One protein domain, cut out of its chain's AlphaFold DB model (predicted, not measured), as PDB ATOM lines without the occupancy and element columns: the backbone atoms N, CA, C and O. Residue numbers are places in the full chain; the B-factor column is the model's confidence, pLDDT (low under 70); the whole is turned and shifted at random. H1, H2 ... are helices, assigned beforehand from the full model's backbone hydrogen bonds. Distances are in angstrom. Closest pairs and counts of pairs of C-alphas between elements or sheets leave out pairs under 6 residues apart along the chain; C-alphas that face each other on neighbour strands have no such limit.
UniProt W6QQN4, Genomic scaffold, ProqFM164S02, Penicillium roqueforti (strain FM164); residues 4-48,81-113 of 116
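Overview. This is residues 4 to 48 and 81 to 113 of the 116 residues of an uncharacterized protein of Penicillium roqueforti (strain FM164) (UniProt W6QQN4). Two long helices, H2 and H3, make an open, two-pronged fork, with the short helix H1 between them at one end and an empty gap between the prongs. Residues 31 to 48, of which 31 to 47 belong to H2, and residues 81 to 97 of H3 stand free as two arms at the other end. The printed part has 78 residues, with three named helices in the order H1, H2, H3 and no named strand; the class is all helix. It is only just loose, close to extended, with a radius of gyration of the C-alphas of 17.0 A, and flat, spanning 49 by 25 by 12 A.

Along the chain. H1, residues 4 to 14, begins at C-alpha 4 at (272.545, 245.180, 236.865) and is 15.4 A long from first to last C-alpha. A short link leads to H2, residues 21 to 47, which is 39.0 A long and begins at C-alpha 21 at (277.325, 256.368, 250.738). After the cut comes H3, residues 81 to 112, 45.8 A long, ending at C-alpha 112 at (273.379, 234.141, 245.383).

Arrangement. H1 and H2 form a helical hairpin: they touch and run opposite ways at a shallow tilt of 27 degrees. Their closest C-alphas, those of Thr 9 and Val 23, are 5.3 A apart, and H2 touches H1 with residues 22 to 26 alone. H3 touches H1 with residues 101 to 109 alone; the closest C-alphas, those of Ile 4 and Ser 102, are 5.5 A apart. H1 and H3 run the same way at a steep tilt of 45 degrees. H2 and H3 are apart. Every O i to N i+4 pair is within hydrogen-bond range in H1 and H3, and 22 of 23 are in H2.

Size, cuts and confidence. The two C-alphas farthest apart, those of Asp 17 and Arg 81, are 52.0 A apart. Residues 49 to 80 are not printed, and C-alphas 48 and 81 are 17.1 A apart across this cut. The mean pLDDT of the printed part is 80.6; residues 48 and 113 are under 70.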
ATOM      1  N   ILE A   4     271.097 245.005 236.702       71.62
ATOM      2  CA  ILE A   4     272.545 245.180 236.865       71.62
ATOM      3  C   ILE A   4     272.851 246.203 237.958       71.62
ATOM      4  O   ILE A   4     273.651 245.926 238.843       71.62
ATOM      5  N   ILE A   5     272.225 247.386 237.903       74.56
ATOM      6  CA  ILE A   5     272.515 248.446 238.874       74.56
ATOM      7  C   ILE A   5     272.100 247.996 240.270       74.56
ATOM      8  O   ILE A   5     272.889 248.174 241.184       74.56
ATOM      9  N   ARG A   6     270.925 247.362 240.424       74.00
ATOM     10  CA  ARG A   6     270.472 246.838 241.727       74.00
ATOM     11  C   ARG A   6     271.452 245.830 242.321       74.00
ATOM     12  O   ARG A   6     271.749 245.910 243.505       74.00
ATOM     13  N   ILE A   7     271.985 244.930 241.501       73.94
ATOM     14  CA  ILE A   7     272.917 243.894 241.961       73.94
ATOM     15  C   ILE A   7     274.277 244.492 242.321       73.94
ATOM     16  O   ILE A   7     274.836 244.142 243.355       73.94
ATOM     17  N   ILE A   8     274.789 245.439 241.527       74.75
ATOM     18  CA  ILE A   8     276.032 246.153 241.858       74.75
ATOM     19  C   ILE A   8     275.863 246.946 243.154       74.75
ATOM     20  O   ILE A   8     276.744 246.908 244.005       74.75
ATOM     21  N   THR A   9     274.749 247.661 243.319       77.12
ATOM     22  CA  THR A   9     274.509 248.454 244.527       77.12
ATOM     23  C   THR A   9     274.298 247.577 245.754       77.12
ATOM     24  O   THR A   9     274.824 247.923 246.803       77.12
ATOM     25  N   GLY A  10     273.623 246.432 245.611       72.44
ATOM     26  CA  GLY A  10     273.462 245.453 246.687       72.44
ATOM     27  C   GLY A  10     274.795 244.837 247.115       72.44
ATOM     28  O   GLY A  10     275.128 244.864 248.291       72.44
ATOM     29  N   ALA A  11     275.623 244.392 246.164       72.94
ATOM     30  CA  ALA A  11     276.962 243.877 246.472       72.94
ATOM     31  C   ALA A  11     277.882 244.946 247.095       72.94
ATOM     32  O   ALA A  11     278.726 244.645 247.935       72.94
ATOM     33  N   LEU A  12     277.732 246.210 246.685       74.50
ATOM     34  CA  LEU A  12     278.512 247.324 247.222       74.50
ATOM     35  C   LEU A  12     278.059 247.741 248.628       74.50
ATOM     36  O   LEU A  12     278.899 248.195 249.400       74.50
ATOM     37  N   GLN A  13     276.768 247.590 248.945       73.38
ATOM     38  CA  GLN A  13     276.210 247.754 250.292       73.38
ATOM     39  C   GLN A  13     276.702 246.670 251.240       73.38
ATOM     40  O   GLN A  13     277.180 246.990 252.322       73.38
ATOM     41  N   ASP A  14     276.669 245.416 250.792       74.25
ATOM     42  CA  ASP A  14     277.108 244.269 251.589       74.25
ATOM     43  C   ASP A  14     278.608 244.366 251.935       74.25
ATOM     44  O   ASP A  14     279.045 244.061 253.040       74.25
ATOM     45  N   ALA A  15     279.410 244.920 251.019       74.31
ATOM     46  CA  ALA A  15     280.823 245.216 251.256       74.31
ATOM     47  C   ALA A  15     281.091 246.494 252.089       74.31
ATOM     48  O   ALA A  15     282.253 246.771 252.401       74.31
ATOM     49  N   ASP A  16     280.082 247.328 252.379       75.38
ATOM     50  CA  ASP A  16     280.206 248.598 253.131       75.38
ATOM     51  C   ASP A  16     279.449 248.617 254.460       75.38
ATOM     52  O   ASP A  16     279.059 249.698 254.904       75.38
ATOM     53  N   ASP A  17     279.217 247.454 255.071       79.00
ATOM     54  CA  ASP A  17     278.485 247.346 256.344       79.00
ATOM     55  C   ASP A  17     277.124 248.077 256.270       79.00
ATOM     56  O   ASP A  17     276.757 248.888 257.119       79.00
ATOM     57  N   ASP A  18     276.416 247.862 255.154       73.19
ATOM     58  CA  ASP A  18     275.115 248.458 254.821       73.19
ATOM     59  C   ASP A  18     275.108 249.994 254.630       73.19
ATOM     60  O   ASP A  18     274.064 250.657 254.574       73.19
ATOM     61  N   SER A  19     276.282 250.608 254.459       73.81
ATOM     62  CA  SER A  19     276.400 252.045 254.200       73.81
ATOM     63  C   SER A  19     275.966 252.427 252.780       73.81
ATOM     64  O   SER A  19     276.512 252.000 251.760       73.81
ATOM     65  N   TYR A  20     275.008 253.352 252.684       74.44
ATOM     66  CA  TYR A  20     274.473 253.840 251.407       74.44
ATOM     67  C   TYR A  20     275.389 254.829 250.670       74.44
ATOM     68  O   TYR A  20     275.120 255.186 249.519       74.44
ATOM     69  N   ARG A  21     276.479 255.297 251.293       79.06
ATOM     70  CA  ARG A  21     277.325 256.368 250.738       79.06
ATOM     71  C   ARG A  21     277.901 256.000 249.368       79.06
ATOM     72  O   ARG A  21     277.858 256.824 248.454       79.06
ATOM     73  N   ARG A  22     278.405 254.773 249.206       76.75
ATOM     74  CA  ARG A  22     278.982 254.302 247.934       76.75
ATOM     75  C   ARG A  22     277.913 254.027 246.873       76.75
ATOM     76  O   ARG A  22     278.108 254.355 245.706       76.75
ATOM     77  N   VAL A  23     276.738 253.546 247.273       78.25
ATOM     78  CA  VAL A  23     275.596 253.332 246.366       78.25
ATOM     79  C   VAL A  23     275.065 254.636 245.777       78.25
ATOM     80  O   VAL A  23     274.812 254.717 244.573       78.25
ATOM     81  N   VAL A  24     274.960 255.687 246.591       81.56
ATOM     82  CA  VAL A  24     274.534 257.016 246.124       81.56
ATOM     83  C   VAL A  24     275.488 257.558 245.054       81.56
ATOM     84  O   VAL A  24     275.028 258.136 244.070       81.56
ATOM     85  N   GLN A  25     276.798 257.323 245.182       79.56
ATOM     86  CA  GLN A  25     277.779 257.741 244.172       79.56
ATOM     87  C   GLN A  25     277.559 257.041 242.822       79.56
ATOM     88  O   GLN A  25     277.630 257.697 241.783       79.56
ATOM     89  N   VAL A  26     277.227 255.746 242.820       80.25
ATOM     90  CA  VAL A  26     276.930 254.992 241.588       80.25
ATOM     91  C   VAL A  26     275.713 255.579 240.867       80.25
ATOM     92  O   VAL A  26     275.769 255.843 239.663       80.25
ATOM     93  N   TYR A  27     274.626 255.846 241.595       80.25
ATOM     94  CA  TYR A  27     273.439 256.476 241.011       80.25
ATOM     95  C   TYR A  27     273.713 257.898 240.514       80.25
ATOM     96  O   TYR A  27     273.198 258.287 239.466       80.25
ATOM     97  N   LEU A  28     274.546 258.660 241.224       84.00
ATOM     98  CA  LEU A  28     274.908 260.020 240.838       84.00
ATOM     99  C   LEU A  28     275.717 260.049 239.535       84.00
ATOM    100  O   LEU A  28     275.420 260.852 238.651       84.00
ATOM    101  N   VAL A  29     276.675 259.133 239.367       84.12
ATOM    102  CA  VAL A  29     277.431 258.978 238.111       84.12
ATOM    103  C   VAL A  29     276.509 258.572 236.963       84.12
ATOM    104  O   VAL A  29     276.611 259.127 235.869       84.12
ATOM    105  N   LEU A  30     275.569 257.657 237.204       83.56
ATOM    106  CA  LEU A  30     274.589 257.258 236.193       83.56
ATOM    107  C   LEU A  30     273.702 258.435 235.762       83.56
ATOM    108  O   LEU A  30     273.491 258.641 234.566       83.56
ATOM    109  N   ALA A  31     273.200 259.213 236.722       82.75
ATOM    110  CA  ALA A  31     272.377 260.388 236.458       82.75
ATOM    111  C   ALA A  31     273.163 261.465 235.694       82.75
ATOM    112  O   ALA A  31     272.657 262.021 234.717       82.75
ATOM    113  N   ALA A  32     274.419 261.708 236.076       88.69
ATOM    114  CA  ALA A  32     275.313 262.609 235.358       88.69
ATOM    115  C   ALA A  32     275.559 262.129 233.918       88.69
ATOM    116  O   ALA A  32     275.450 262.915 232.979       88.69
ATOM    117  N   GLY A  33     275.798 260.830 233.715       86.19
ATOM    118  CA  GLY A  33     275.939 260.234 232.385       86.19
ATOM    119  C   GLY A  33     274.688 260.417 231.522       86.19
ATOM    120  O   GLY A  33     274.785 260.837 230.369       86.19
ATOM    121  N   ALA A  34     273.500 260.180 232.086       86.06
ATOM    122  CA  ALA A  34     272.231 260.402 231.394       86.06
ATOM    123  C   ALA A  34     272.025 261.881 231.019       86.06
ATOM    124  O   ALA A  34     271.590 262.175 229.904       86.06
ATOM    125  N   MET A  35     272.391 262.810 231.909       91.81
ATOM    126  CA  MET A  35     272.343 264.249 231.643       91.81
ATOM    127  C   MET A  35     273.266 264.636 230.482       91.81
ATOM    128  O   MET A  35     272.837 265.349 229.578       91.81
ATOM    129  N   VAL A  36     274.504 264.130 230.463       90.88
ATOM    130  CA  VAL A  36     275.479 264.399 229.392       90.88
ATOM    131  C   VAL A  36     274.972 263.884 228.048       90.88
ATOM    132  O   VAL A  36     275.017 264.613 227.058       90.88
ATOM    133  N   VAL A  37     274.442 262.659 227.997       88.31
ATOM    134  CA  VAL A  37     273.866 262.097 226.763       88.31
ATOM    135  C   VAL A  37     272.662 262.920 226.300       88.31
ATOM    136  O   VAL A  37     272.574 263.265 225.122       88.31
ATOM    137  N   GLY A  38     271.759 263.287 227.214       85.12
ATOM    138  CA  GLY A  38     270.604 264.132 226.907       85.12
ATOM    139  C   GLY A  38     271.007 265.504 226.362       85.12
ATOM    140  O   GLY A  38     270.494 265.933 225.328       85.12
ATOM    141  N   ALA A  39     271.981 266.158 226.995       87.88
ATOM    142  CA  ALA A  39     272.535 267.429 226.540       87.88
ATOM    143  C   ALA A  39     273.214 267.303 225.167       87.88
ATOM    144  O   ALA A  39     273.009 268.153 224.304       87.88
ATOM    145  N   ALA A  40     273.962 266.224 224.921       86.38
ATOM    146  CA  ALA A  40     274.596 265.976 223.628       86.38
ATOM    147  C   ALA A  40     273.566 265.784 222.503       86.38
ATOM    148  O   ALA A  40     273.750 266.315 221.408       86.38
ATOM    149  N   ILE A  41     272.460 265.077 222.768       83.31
ATOM    150  CA  ILE A  41     271.347 264.932 221.816       83.31
ATOM    151  C   ILE A  41     270.671 266.286 221.577       83.31
ATOM    152  O   ILE A  41     270.397 266.633 220.429       83.31
ATOM    153  N   LEU A  42     270.438 267.066 222.637       83.38
ATOM    154  CA  LEU A  42     269.820 268.387 222.546       83.38
ATOM    155  C   LEU A  42     270.672 269.337 221.696       83.38
ATOM    156  O   LEU A  42     270.186 269.876 220.706       83.38
ATOM    157  N   VAL A  43     271.957 269.489 222.014       84.06
ATOM    158  CA  VAL A  43     272.888 270.317 221.231       84.06
ATOM    159  C   VAL A  43     273.023 269.774 219.807       84.06
ATOM    160  O   VAL A  43     272.921 270.525 218.837       84.06
ATOM    161  N   GLY A  44     273.166 268.456 219.656       80.38
ATOM    162  CA  GLY A  44     273.241 267.790 218.360       80.38
ATOM    163  C   GLY A  44     272.008 268.022 217.485       80.38
ATOM    164  O   GLY A  44     272.148 268.099 216.266       80.38
ATOM    165  N   SER A  45     270.826 268.200 218.082       76.50
ATOM    166  CA  SER A  45     269.587 268.505 217.359       76.50
ATOM    167  C   SER A  45     269.559 269.899 216.737       76.50
ATOM    168  O   SER A  45     268.952 270.073 215.683       76.50
ATOM    169  N   PHE A  46     270.267 270.861 217.336       76.81
ATOM    170  CA  PHE A  46     270.410 272.209 216.787       76.81
ATOM    171  C   PHE A  46     271.531 272.304 215.747       76.81
ATOM    172  O   PHE A  46     271.434 273.103 214.822       76.81
ATOM    173  N   VAL A  47     272.584 271.491 215.880       76.25
ATOM    174  CA  VAL A  47     273.779 271.562 215.016       76.25
ATOM    175  C   VAL A  47     273.711 270.594 213.825       76.25
ATOM    176  O   VAL A  47     274.381 270.809 212.818       76.25
ATOM    177  N   THR A  48     272.914 269.522 213.907       68.06
ATOM    178  CA  THR A  48     272.899 268.452 212.895       68.06
ATOM    179  C   THR A  48     271.512 268.234 212.291       68.06
ATOM    180  O   THR A  48     270.566 267.851 212.979       68.06
ATOM    181  N   ARG A  81     279.347 256.064 204.646       77.50
ATOM    182  CA  ARG A  81     279.008 254.647 204.868       77.50
ATOM    183  C   ARG A  81     279.864 253.961 205.935       77.50
ATOM    184  O   ARG A  81     279.337 253.237 206.776       77.50
ATOM    185  N   ARG A  82     281.183 254.197 205.922       80.44
ATOM    186  CA  ARG A  82     282.121 253.603 206.891       80.44
ATOM    187  C   ARG A  82     281.835 254.082 208.314       80.44
ATOM    188  O   ARG A  82     281.747 253.256 209.213       80.44
ATOM    189  N   ARG A  83     281.621 255.387 208.501       79.00
ATOM    190  CA  ARG A  83     281.300 255.985 209.805       79.00
ATOM    191  C   ARG A  83     279.959 255.475 210.326       79.00
ATOM    192  O   ARG A  83     279.901 255.017 211.461       79.00
ATOM    193  N   THR A  84     278.920 255.480 209.491       80.50
ATOM    194  CA  THR A  84     277.587 254.962 209.847       80.50
ATOM    195  C   THR A  84     277.658 253.498 210.272       80.50
ATOM    196  O   THR A  84     277.099 253.117 211.298       80.50
ATOM    197  N   ARG A  85     278.412 252.676 209.529       81.44
ATOM    198  CA  ARG A  85     278.619 251.261 209.858       81.44
ATOM    199  C   ARG A  85     279.346 251.084 211.189       81.44
ATOM    200  O   ARG A  85     278.902 250.281 211.999       81.44
ATOM    201  N   THR A  86     280.425 251.828 211.436       84.31
ATOM    202  CA  THR A  86     281.162 251.757 212.707       84.31
ATOM    203  C   THR A  86     280.278 252.147 213.889       84.31
ATOM    204  O   THR A  86     280.229 251.406 214.866       84.31
ATOM    205  N   VAL A  87     279.529 253.250 213.790       85.06
ATOM    206  CA  VAL A  87     278.599 253.678 214.851       85.06
ATOM    207  C   VAL A  87     277.530 252.614 215.096       85.06
ATOM    208  O   VAL A  87     277.296 252.238 216.241       85.06
ATOM    209  N   SER A  88     276.933 252.064 214.035       83.00
ATOM    210  CA  SER A  88     275.931 251.000 214.156       83.00
ATOM    211  C   SER A  88     276.488 249.746 214.830       83.00
ATOM    212  O   SER A  88     275.799 249.165 215.663       83.00
ATOM    213  N   ILE A  89     277.715 249.333 214.494       89.06
ATOM    214  CA  ILE A  89     278.371 248.177 215.121       89.06
ATOM    215  C   ILE A  89     278.593 248.442 216.608       89.06
ATOM    216  O   ILE A  89     278.235 247.594 217.414       89.06
ATOM    217  N   ILE A  90     279.117 249.617 216.971       90.31
ATOM    218  CA  ILE A  90     279.378 249.982 218.371       90.31
ATOM    219  C   ILE A  90     278.079 249.992 219.183       90.31
ATOM    220  O   ILE A  90     278.017 249.385 220.253       90.31
ATOM    221  N   CYS A  91     277.026 250.640 218.678       86.69
ATOM    222  CA  CYS A  91     275.730 250.679 219.357       86.69
ATOM    223  C   CYS A  91     275.131 249.277 219.512       86.69
ATOM    224  O   CYS A  91     274.635 248.938 220.583       86.69
ATOM    225  N   PHE A  92     275.212 248.448 218.470       87.62
ATOM    226  CA  PHE A  92     274.711 247.079 218.513       87.62
ATOM    227  C   PHE A  92     275.511 246.204 219.487       87.62
ATOM    228  O   PHE A  92     274.919 245.496 220.299       87.62
ATOM    229  N   SER A  93     276.844 246.302 219.486       90.31
ATOM    230  CA  SER A  93     277.690 245.575 220.435       90.31
ATOM    231  C   SER A  93     277.448 246.021 221.874       90.31
ATOM    232  O   SER A  93     277.363 245.178 222.761       90.31
ATOM    233  N   ALA A  94     277.274 247.325 222.113       87.12
ATOM    234  CA  ALA A  94     276.957 247.850 223.436       87.12
ATOM    235  C   ALA A  94     275.590 247.346 223.926       87.12
ATOM    236  O   ALA A  94     275.464 246.955 225.083       87.12
ATOM    237  N   LEU A  95     274.587 247.289 223.042       87.06
ATOM    238  CA  LEU A  95     273.269 246.742 223.361       87.06
ATOM    239  C   LEU A  95     273.335 245.248 223.703       87.06
ATOM    240  O   LEU A  95     272.721 244.819 224.679       87.06
ATOM    241  N   ILE A  96     274.095 244.457 222.938       91.25
ATOM    242  CA  ILE A  96     274.318 243.035 223.233       91.25
ATOM    243  C   ILE A  96     274.995 242.872 224.592       91.25
ATOM    244  O   ILE A  96     274.502 242.107 225.419       91.25
ATOM    245  N   LEU A  97     276.083 243.605 224.846       87.00
ATOM    246  CA  LEU A  97     276.805 243.549 226.119       87.00
ATOM    247  C   LEU A  97     275.904 243.925 227.297       87.00
ATOM    248  O   LEU A  97     275.899 243.224 228.304       87.00
ATOM    249  N   LEU A  98     275.095 244.978 227.155       84.38
ATOM    250  CA  LEU A  98     274.116 245.377 228.164       84.38
ATOM    251  C   LEU A  98     273.085 244.267 228.412       84.38
ATOM    252  O   LEU A  98     272.744 243.979 229.558       84.38
ATOM    253  N   THR A  99     272.587 243.643 227.346       85.12
ATOM    254  CA  THR A  99     271.547 242.611 227.427       85.12
ATOM    255  C   THR A  99     272.095 241.353 228.092       85.12
ATOM    256  O   THR A  99     271.545 240.907 229.095       85.12
ATOM    257  N   ILE A 100     273.214 240.815 227.599       88.88
ATOM    258  CA  ILE A 100     273.868 239.629 228.169       88.88
ATOM    259  C   ILE A 100     274.316 239.909 229.603       88.88
ATOM    260  O   ILE A 100     274.036 239.109 230.488       88.88
ATOM    261  N   GLY A 101     274.933 241.065 229.862       83.19
ATOM    262  CA  GLY A 101     275.308 241.481 231.212       83.19
ATOM    263  C   GLY A 101     274.108 241.563 232.157       83.19
ATOM    264  O   GLY A 101     274.223 241.181 233.317       83.19
ATOM    265  N   SER A 102     272.935 241.974 231.661       78.25
ATOM    266  CA  SER A 102     271.699 241.998 232.456       78.25
ATOM    267  C   SER A 102     271.231 240.596 232.819       78.25
ATOM    268  O   SER A 102     270.856 240.367 233.965       78.25
ATOM    269  N   TRP A 103     271.289 239.655 231.875       82.44
ATOM    270  CA  TRP A 103     270.954 238.252 232.122       82.44
ATOM    271  C   TRP A 103     271.931 237.587 233.091       82.44
ATOM    272  O   TRP A 103     271.495 236.935 234.034       82.44
ATOM    273  N   VAL A 104     273.237 237.783 232.898       83.38
ATOM    274  CA  VAL A 104     274.277 237.239 233.785       83.38
ATOM    275  C   VAL A 104     274.114 237.789 235.196       83.38
ATOM    276  O   VAL A 104     274.114 237.014 236.148       83.38
ATOM    277  N   ALA A 105     273.910 239.103 235.330       76.19
ATOM    278  CA  ALA A 105     273.648 239.722 236.621       76.19
ATOM    279  C   ALA A 105     272.385 239.126 237.256       76.19
ATOM    280  O   ALA A 105     272.453 238.649 238.378       76.19
ATOM    281  N   TYR A 106     271.261 239.066 236.535       75.50
ATOM    282  CA  TYR A 106     270.020 238.475 237.047       75.50
ATOM    283  C   TYR A 106     270.207 237.043 237.559       75.50
ATOM    284  O   TYR A 106     269.806 236.737 238.678       75.50
ATOM    285  N   ILE A 107     270.848 236.180 236.766       81.00
ATOM    286  CA  ILE A 107     271.107 234.786 237.146       81.00
ATOM    287  C   ILE A 107     272.007 234.735 238.384       81.00
ATOM    288  O   ILE A 107     271.710 233.997 239.319       81.00
ATOM    289  N   TRP A 108     273.064 235.549 238.434       79.38
ATOM    290  CA  TRP A 108     273.933 235.653 239.607       79.38
ATOM    291  C   TRP A 108     273.169 236.088 240.863       79.38
ATOM    292  O   TRP A 108     273.290 235.451 241.909       79.38
ATOM    293  N   GLY A 109     272.354 237.141 240.769       70.44
ATOM    294  CA  GLY A 109     271.531 237.629 241.878       70.44
ATOM    295  C   GLY A 109     270.510 236.591 242.347       70.44
ATOM    296  O   GLY A 109     270.327 236.413 243.547       70.44
ATOM    297  N   ALA A 110     269.903 235.848 241.417       75.38
ATOM    298  CA  ALA A 110     268.977 234.764 241.734       75.38
ATOM    299  C   ALA A 110     269.667 233.585 242.443       75.38
ATOM    300  O   ALA A 110     269.107 233.034 243.386       75.38
ATOM    301  N   VAL A 111     270.880 233.211 242.020       78.56
ATOM    302  CA  VAL A 111     271.643 232.094 242.610       78.56
ATOM    303  C   VAL A 111     272.247 232.459 243.968       78.56
ATOM    304  O   VAL A 111     272.286 231.620 244.861       78.56
ATOM    305  N   THR A 112     272.711 233.697 244.144       75.44
ATOM    306  CA  THR A 112     273.379 234.141 245.383       75.44
ATOM    307  C   THR A 112     272.427 234.699 246.440       75.44
ATOM    308  O   THR A 112     272.876 235.074 247.515       75.44
ATOM    309  N   GLY A 113     271.122 234.771 246.158       65.38
ATOM    310  CA  GLY A 113     270.128 235.310 247.090       65.38
ATOM    311  C   GLY A 113     270.111 236.841 247.199       65.38
ATOM    312  O   GLY A 113     269.234 237.383 247.862       65.38
TER     313      GLY A 113